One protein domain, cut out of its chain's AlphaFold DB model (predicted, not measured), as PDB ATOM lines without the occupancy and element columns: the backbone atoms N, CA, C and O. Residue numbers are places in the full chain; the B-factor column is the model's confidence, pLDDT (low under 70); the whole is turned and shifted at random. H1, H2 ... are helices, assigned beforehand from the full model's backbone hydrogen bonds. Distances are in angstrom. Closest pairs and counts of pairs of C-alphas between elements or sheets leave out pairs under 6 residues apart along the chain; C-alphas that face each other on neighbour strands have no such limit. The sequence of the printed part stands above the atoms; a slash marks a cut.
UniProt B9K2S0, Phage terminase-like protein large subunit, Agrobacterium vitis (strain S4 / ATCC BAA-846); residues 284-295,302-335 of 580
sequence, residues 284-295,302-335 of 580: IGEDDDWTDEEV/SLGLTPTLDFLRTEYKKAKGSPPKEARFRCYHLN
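AT A GLANCE: This is residues 284 to 295 and 302 to 335 of the 580 residues of the protein "Phage terminase-like protein large subunit" of Agrobacterium vitis (strain S4 / ATCC BAA-846) (UniProt B9K2S0). Two helices of similar length, H1 and H2, fold back on each other as a helical hairpin, and a looping stretch without a named element, residues 284 to 295, lies to one side of that pair. Residues 302 to 308 lead into H1 at its end away from the turn between the helices. The printed part has 46 residues, with H1 then H2 along the chain and no named strand; the class is all helix, with 23 of the 46 residues in the two helices. The whole is compact, with a radius of gyration of the C-alphas of 10.1 A, and spans 28 by 22 by 15 A.

IN THESE COORDINATES: The printed part begins at Ile 284, C-alpha at (-19.782, -27.780, -45.985). H1 is residues 309 to 319, 15.1 A from first to last C-alpha, and begins at C-alpha 309 at (-33.916, -35.413, -43.795). H2 is residues 323 to 334, 14.9 A long in the same measure, and ends at C-alpha 334 at (-24.576, -26.850, -42.736).

HOW THE PARTS SIT: H1 and H2 touch, with 9 pairs of C-alphas within 8 A. Their closest C-alphas, those of Ala 319 and Lys 325, are 4.5 A apart. They run opposite ways at a shallow tilt of 23 degrees, and their centres are 10.8 A apart. A tight link of 3 residues joins this hairpin. In H1 and H2 every O i to N i+4 pair is within hydrogen-bond range.

THE WHOLE: The two C-alphas farthest apart, those of Leu 305 and Pro 323, are 28.3 A apart, while the first and last printed C-alphas, those of Ile 284 and Asn 335, are 6.8 A apart. Residues 296 to 301 are not printed, and C-alphas 295 and 302 are 13.6 A apart across this cut. The mean pLDDT of the printed part is 93.0, and no printed residue is under 70.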
ATOM      1  N   ILE A 284     -19.971 -27.920 -44.543       94.38
ATOM      2  CA  ILE A 284     -19.782 -27.780 -45.985       94.38
ATOM      3  C   ILE A 284     -18.684 -26.734 -46.250       94.38
ATOM      4  O   ILE A 284     -18.480 -25.816 -45.450       94.38
ATOM      5  N   GLY A 285     -17.968 -26.871 -47.364       89.44
ATOM      6  CA  GLY A 285     -17.001 -25.883 -47.843       89.44
ATOM      7  C   GLY A 285     -17.684 -24.615 -48.358       89.44
ATOM      8  O   GLY A 285     -18.890 -24.613 -48.591       89.44
ATOM      9  N   GLU A 286     -16.930 -23.527 -48.529       85.56
ATOM     10  CA  GLU A 286     -17.482 -22.239 -48.988       85.56
ATOM     11  C   GLU A 286     -18.152 -22.343 -50.368       85.56
ATOM     12  O   GLU A 286     -19.230 -21.782 -50.562       85.56
ATOM     13  N   ASP A 287     -17.562 -23.136 -51.268       88.19
ATOM     14  CA  ASP A 287     -18.026 -23.335 -52.648       88.19
ATOM     15  C   ASP A 287     -19.006 -24.514 -52.822       88.19
ATOM     16  O   ASP A 287     -19.452 -24.783 -53.938       88.19
ATOM     17  N   ASP A 288     -19.346 -25.235 -51.746       92.00
ATOM     18  CA  ASP A 288     -20.290 -26.354 -51.830       92.00
ATOM     19  C   ASP A 288     -21.712 -25.842 -52.151       92.00
ATOM     20  O   ASP A 288     -22.192 -24.845 -51.589       92.00
ATOM     21  N   ASP A 289     -22.430 -26.558 -53.025       93.19
ATOM     22  CA  ASP A 289     -23.824 -26.245 -53.344       93.19
ATOM     23  C   ASP A 289     -24.737 -26.607 -52.165       93.19
ATOM     24  O   ASP A 289     -25.110 -27.759 -51.946       93.19
ATOM     25  N   TRP A 290     -25.143 -25.591 -51.406       94.00
ATOM     26  CA  TRP A 290     -26.050 -25.736 -50.269       94.00
ATOM     27  C   TRP A 290     -27.438 -26.281 -50.631       94.00
ATOM     28  O   TRP A 290     -28.211 -26.591 -49.724       94.00
ATOM     29  N   THR A 291     -27.795 -26.346 -51.916       94.69
ATOM     30  CA  THR A 291     -29.071 -26.903 -52.376       94.69
ATOM     31  C   THR A 291     -29.021 -28.413 -52.608       94.69
ATOM     32  O   THR A 291     -30.082 -29.028 -52.731       94.69
ATOM     33  N   ASP A 292     -27.826 -29.011 -52.610       95.25
ATOM     34  CA  ASP A 292     -27.614 -30.446 -52.787       95.25
ATOM     35  C   ASP A 292     -27.780 -31.211 -51.458       95.25
ATOM     36  O   ASP A 292     -27.127 -30.927 -50.451       95.25
ATOM     37  N   GLU A 293     -28.653 -32.222 -51.447       95.06
ATOM     38  CA  GLU A 293     -28.886 -33.057 -50.265       95.06
ATOM     39  C   GLU A 293     -27.674 -33.929 -49.907       95.06
ATOM     40  O   GLU A 293     -27.499 -34.266 -48.733       95.06
ATOM     41  N   GLU A 294     -26.812 -34.273 -50.868       92.19
ATOM     42  CA  GLU A 294     -25.587 -35.032 -50.585       92.19
ATOM     43  C   GLU A 294     -24.572 -34.174 -49.815       92.19
ATOM     44  O   GLU A 294     -23.951 -34.636 -48.853       92.19
ATOM     45  N   VAL A 295     -24.512 -32.876 -50.119       92.75
ATOM     46  CA  VAL A 295     -23.762 -31.885 -49.337       92.75
ATOM     47  C   VAL A 295     -24.329 -31.759 -47.910       92.75
ATOM     48  O   VAL A 295     -23.574 -31.593 -46.948       92.75
ATOM     49  N   SER A 302     -25.136 -37.254 -38.063       95.81
ATOM     50  CA  SER A 302     -26.235 -37.960 -37.391       95.81
ATOM     51  C   SER A 302     -27.540 -37.937 -38.210       95.81
ATOM     52  O   SER A 302     -28.606 -38.288 -37.687       95.81
ATOM     53  N   LEU A 303     -27.489 -37.514 -39.483       94.94
ATOM     54  CA  LEU A 303     -28.670 -37.364 -40.334       94.94
ATOM     55  C   LEU A 303     -29.465 -38.671 -40.448       94.94
ATOM     56  O   LEU A 303     -28.922 -39.742 -40.701       94.94
ATOM     57  N   GLY A 304     -30.782 -38.568 -40.282       90.69
ATOM     58  CA  GLY A 304     -31.702 -39.708 -40.273       90.69
ATOM     59  C   GLY A 304     -32.030 -40.198 -38.862       90.69
ATOM     60  O   GLY A 304     -33.169 -40.597 -38.621       90.69
ATOM     61  N   LEU A 305     -31.099 -40.065 -37.911       90.06
ATOM     62  CA  LEU A 305     -31.393 -40.192 -36.482       90.06
ATOM     63  C   LEU A 305     -31.873 -38.848 -35.918       90.06
ATOM     64  O   LEU A 305     -32.996 -38.743 -35.416       90.06
ATOM     65  N   THR A 306     -31.027 -37.822 -36.035       90.44
ATOM     66  CA  THR A 306     -31.342 -36.428 -35.717       90.44
ATOM     67  C   THR A 306     -30.281 -35.492 -36.333       90.44
ATOM     68  O   THR A 306     -29.095 -35.712 -36.097       90.44
ATOM     69  N   PRO A 307     -30.664 -34.440 -37.086       93.69
ATOM     70  CA  PRO A 307     -32.017 -34.173 -37.580       93.69
ATOM     71  C   PRO A 307     -32.489 -35.247 -38.579       93.69
ATOM     72  O   PRO A 307     -31.716 -36.085 -39.041       93.69
ATOM     73  N   THR A 308     -33.780 -35.244 -38.915       94.62
ATOM     74  CA  THR A 308     -34.294 -36.040 -40.039       94.62
ATOM     75  C   THR A 308     -34.076 -35.294 -41.356       94.62
ATOM     76  O   THR A 308     -34.014 -34.063 -41.383       94.62
ATOM     77  N   LEU A 309     -34.005 -36.028 -42.467       95.31
ATOM     78  CA  LEU A 309     -33.916 -35.413 -43.795       95.31
ATOM     79  C   LEU A 309     -35.154 -34.560 -44.117       95.31
ATOM     80  O   LEU A 309     -35.031 -33.492 -44.705       95.31
ATOM     81  N   ASP A 310     -36.340 -34.992 -43.683       95.94
ATOM     82  CA  ASP A 310     -37.590 -34.247 -43.882       95.94
ATOM     83  C   ASP A 310     -37.599 -32.887 -43.161       95.94
ATOM     84  O   ASP A 310     -38.026 -31.872 -43.717       95.94
ATOM     85  N   PHE A 311     -37.025 -32.839 -41.954       95.44
ATOM     86  CA  PHE A 311     -36.814 -31.585 -41.238       95.44
ATOM     87  C   PHE A 311     -35.884 -30.648 -42.023       95.44
ATOM     88  O   PHE A 311     -36.241 -29.491 -42.239       95.44
ATOM     89  N   LEU A 312     -34.739 -31.141 -42.516       96.69
ATOM     90  CA  LEU A 312     -33.824 -30.318 -43.318       96.69
ATOM     91  C   LEU A 312     -34.469 -29.826 -44.617       96.69
ATOM     92  O   LEU A 312     -34.341 -28.650 -44.940       96.69
ATOM     93  N   ARG A 313     -35.237 -30.669 -45.319       97.06
ATOM     94  CA  ARG A 313     -36.010 -30.262 -46.507       97.06
ATOM     95  C   ARG A 313     -37.007 -29.150 -46.193       97.06
ATOM     96  O   ARG A 313     -37.207 -28.250 -47.007       97.06
ATOM     97  N   THR A 314     -37.644 -29.209 -45.027       96.56
ATOM     98  CA  THR A 314     -38.587 -28.180 -44.574       96.56
ATOM     99  C   THR A 314     -37.876 -26.860 -44.287       96.56
ATOM    100  O   THR A 314     -38.322 -25.814 -44.761       96.56
ATOM    101  N   GLU A 315     -36.753 -26.891 -43.572       95.56
ATOM    102  CA  GLU A 315     -35.956 -25.689 -43.303       95.56
ATOM    103  C   GLU A 315     -35.343 -25.111 -44.588       95.56
ATOM    104  O   GLU A 315     -35.400 -23.900 -44.799       95.56
ATOM    105  N   TYR A 316     -34.884 -25.961 -45.510       96.25
ATOM    106  CA  TYR A 316     -34.431 -25.562 -46.845       96.25
ATOM    107  C   TYR A 316     -35.526 -24.822 -47.621       96.25
ATOM    108  O   TYR A 316     -35.289 -23.739 -48.152       96.25
ATOM    109  N   LYS A 317     -36.756 -25.354 -47.652       95.25
ATOM    110  CA  LYS A 317     -37.890 -24.698 -48.329       95.25
ATOM    111  C   LYS A 317     -38.192 -23.317 -47.748       95.25
ATOM    112  O   LYS A 317     -38.518 -22.413 -48.508       95.25
ATOM    113  N   LYS A 318     -38.077 -23.146 -46.425       91.31
ATOM    114  CA  LYS A 318     -38.246 -21.840 -45.761       91.31
ATOM    115  C   LYS A 318     -37.110 -20.871 -46.085       91.31
ATOM    116  O   LYS A 318     -37.332 -19.661 -46.087       91.31
ATOM    117  N   ALA A 319     -35.908 -21.399 -46.297       91.81
ATOM    118  CA  ALA A 319     -34.710 -20.631 -46.602       91.81
ATOM    119  C   ALA A 319     -34.646 -20.171 -48.062       91.81
ATOM    120  O   ALA A 319     -34.219 -19.053 -48.348       91.81
ATOM    121  N   LYS A 320     -35.111 -21.013 -48.985       88.75
ATOM    122  CA  LYS A 320     -35.079 -20.759 -50.424       88.75
ATOM    123  C   LYS A 320     -35.780 -19.444 -50.781       88.75
ATOM    124  O   LYS A 320     -36.958 -19.256 -50.498       88.75
ATOM    125  N   GLY A 321     -35.046 -18.554 -51.450       83.19
ATOM    126  CA  GLY A 321     -35.553 -17.255 -51.904       83.19
ATOM    127  C   GLY A 321     -35.452 -16.118 -50.880       83.19
ATOM    128  O   GLY A 321     -35.870 -15.008 -51.191       83.19
ATOM    129  N   SER A 322     -34.887 -16.358 -49.693       86.75
ATOM    130  CA  SER A 322     -34.590 -15.319 -48.698       86.75
ATOM    131  C   SER A 322     -33.120 -15.426 -48.280       86.75
ATOM    132  O   SER A 322     -32.772 -16.351 -47.540       86.75
ATOM    133  N   PRO A 323     -32.250 -14.492 -48.708       88.75
ATOM    134  CA  PRO A 323     -30.832 -14.517 -48.353       88.75
ATOM    135  C   PRO A 323     -30.577 -14.625 -46.836       88.75
ATOM    136  O   PRO A 323     -29.770 -15.462 -46.427       88.75
ATOM    137  N   PRO A 324     -31.301 -13.899 -45.953       87.25
ATOM    138  CA  PRO A 324     -31.130 -14.057 -44.509       87.25
ATOM    139  C   PRO A 324     -31.495 -15.438 -43.973       87.25
ATOM    140  O   PRO A 324     -30.823 -15.955 -43.077       87.25
ATOM    141  N   LYS A 325     -32.556 -16.058 -44.499       90.81
ATOM    142  CA  LYS A 325     -32.950 -17.409 -44.085       90.81
ATOM    143  C   LYS A 325     -32.012 -18.470 -44.664       90.81
ATOM    144  O   LYS A 325     -31.719 -19.430 -43.957       90.81
ATOM    145  N   GLU A 326     -31.491 -18.274 -45.876       93.31
ATOM    146  CA  GLU A 326     -30.407 -19.087 -46.444       93.31
ATOM    147  C   GLU A 326     -29.174 -19.069 -45.544       93.31
ATOM    148  O   GLU A 326     -28.691 -20.131 -45.159       93.31
ATOM    149  N   ALA A 327     -28.709 -17.892 -45.123       91.38
ATOM    150  CA  ALA A 327     -27.578 -17.799 -44.206       91.38
ATOM    151  C   ALA A 327     -27.849 -18.536 -42.888       91.38
ATOM    152  O   ALA A 327     -27.005 -19.295 -42.421       91.38
ATOM    153  N   ARG A 328     -29.050 -18.410 -42.309       92.56
ATOM    154  CA  ARG A 328     -29.424 -19.187 -41.112       92.56
ATOM    155  C   ARG A 328     -29.390 -20.694 -41.357       92.56
ATOM    156  O   ARG A 328     -28.922 -21.424 -40.485       92.56
ATOM    157  N   PHE A 329     -29.868 -21.154 -42.512       95.62
ATOM    158  CA  PHE A 329     -29.823 -22.564 -42.888       95.62
ATOM    159  C   PHE A 329     -28.378 -23.055 -43.012       95.62
ATOM    160  O   PHE A 329     -27.996 -24.018 -42.346       95.62
ATOM    161  N   ARG A 330     -27.547 -22.335 -43.771       95.38
ATOM    162  CA  ARG A 330     -26.112 -22.613 -43.915       95.38
ATOM    163  C   ARG A 330     -25.392 -22.635 -42.566       95.38
ATOM    164  O   ARG A 330     -24.636 -23.561 -42.292       95.38
ATOM    165  N   CYS A 331     -25.693 -21.689 -41.680       94.75
ATOM    166  CA  CYS A 331     -25.082 -21.599 -40.357       94.75
ATOM    167  C   CYS A 331     -25.464 -22.756 -39.439       94.75
ATOM    168  O   CYS A 331     -24.604 -23.443 -38.894       94.75
ATOM    169  N   TYR A 332     -26.763 -22.979 -39.245       95.12
ATOM    170  CA  TYR A 332     -27.240 -23.889 -38.209       95.12
ATOM    171  C   TYR A 332     -27.398 -25.333 -38.671       95.12
ATOM    172  O   TYR A 332     -27.384 -26.227 -37.821       95.12
ATOM    173  N   HIS A 333     -27.546 -25.573 -39.974       96.69
ATOM    174  CA  HIS A 333     -27.741 -26.911 -40.534       96.69
ATOM    175  C   HIS A 333     -26.564 -27.395 -41.374       96.69
ATOM    176  O   HIS A 333     -26.381 -28.603 -41.473       96.69
ATOM    177  N   LEU A 334     -25.750 -26.493 -41.927       97.00
ATOM    178  CA  LEU A 334     -24.576 -26.850 -42.736       97.00
ATOM    179  C   LEU A 334     -23.246 -26.395 -42.112       97.00
ATOM    180  O   LEU A 334     -22.186 -26.620 -42.691       97.00
ATOM    181  N   ASN A 335     -23.312 -25.802 -40.914       96.75
ATOM    182  CA  ASN A 335     -22.175 -25.393 -40.094       96.75
ATOM    183  C   ASN A 335     -21.207 -24.417 -40.788       96.75
ATOM    184  O   ASN A 335     -20.005 -24.455 -40.544       96.75
TER     185      ASN A 335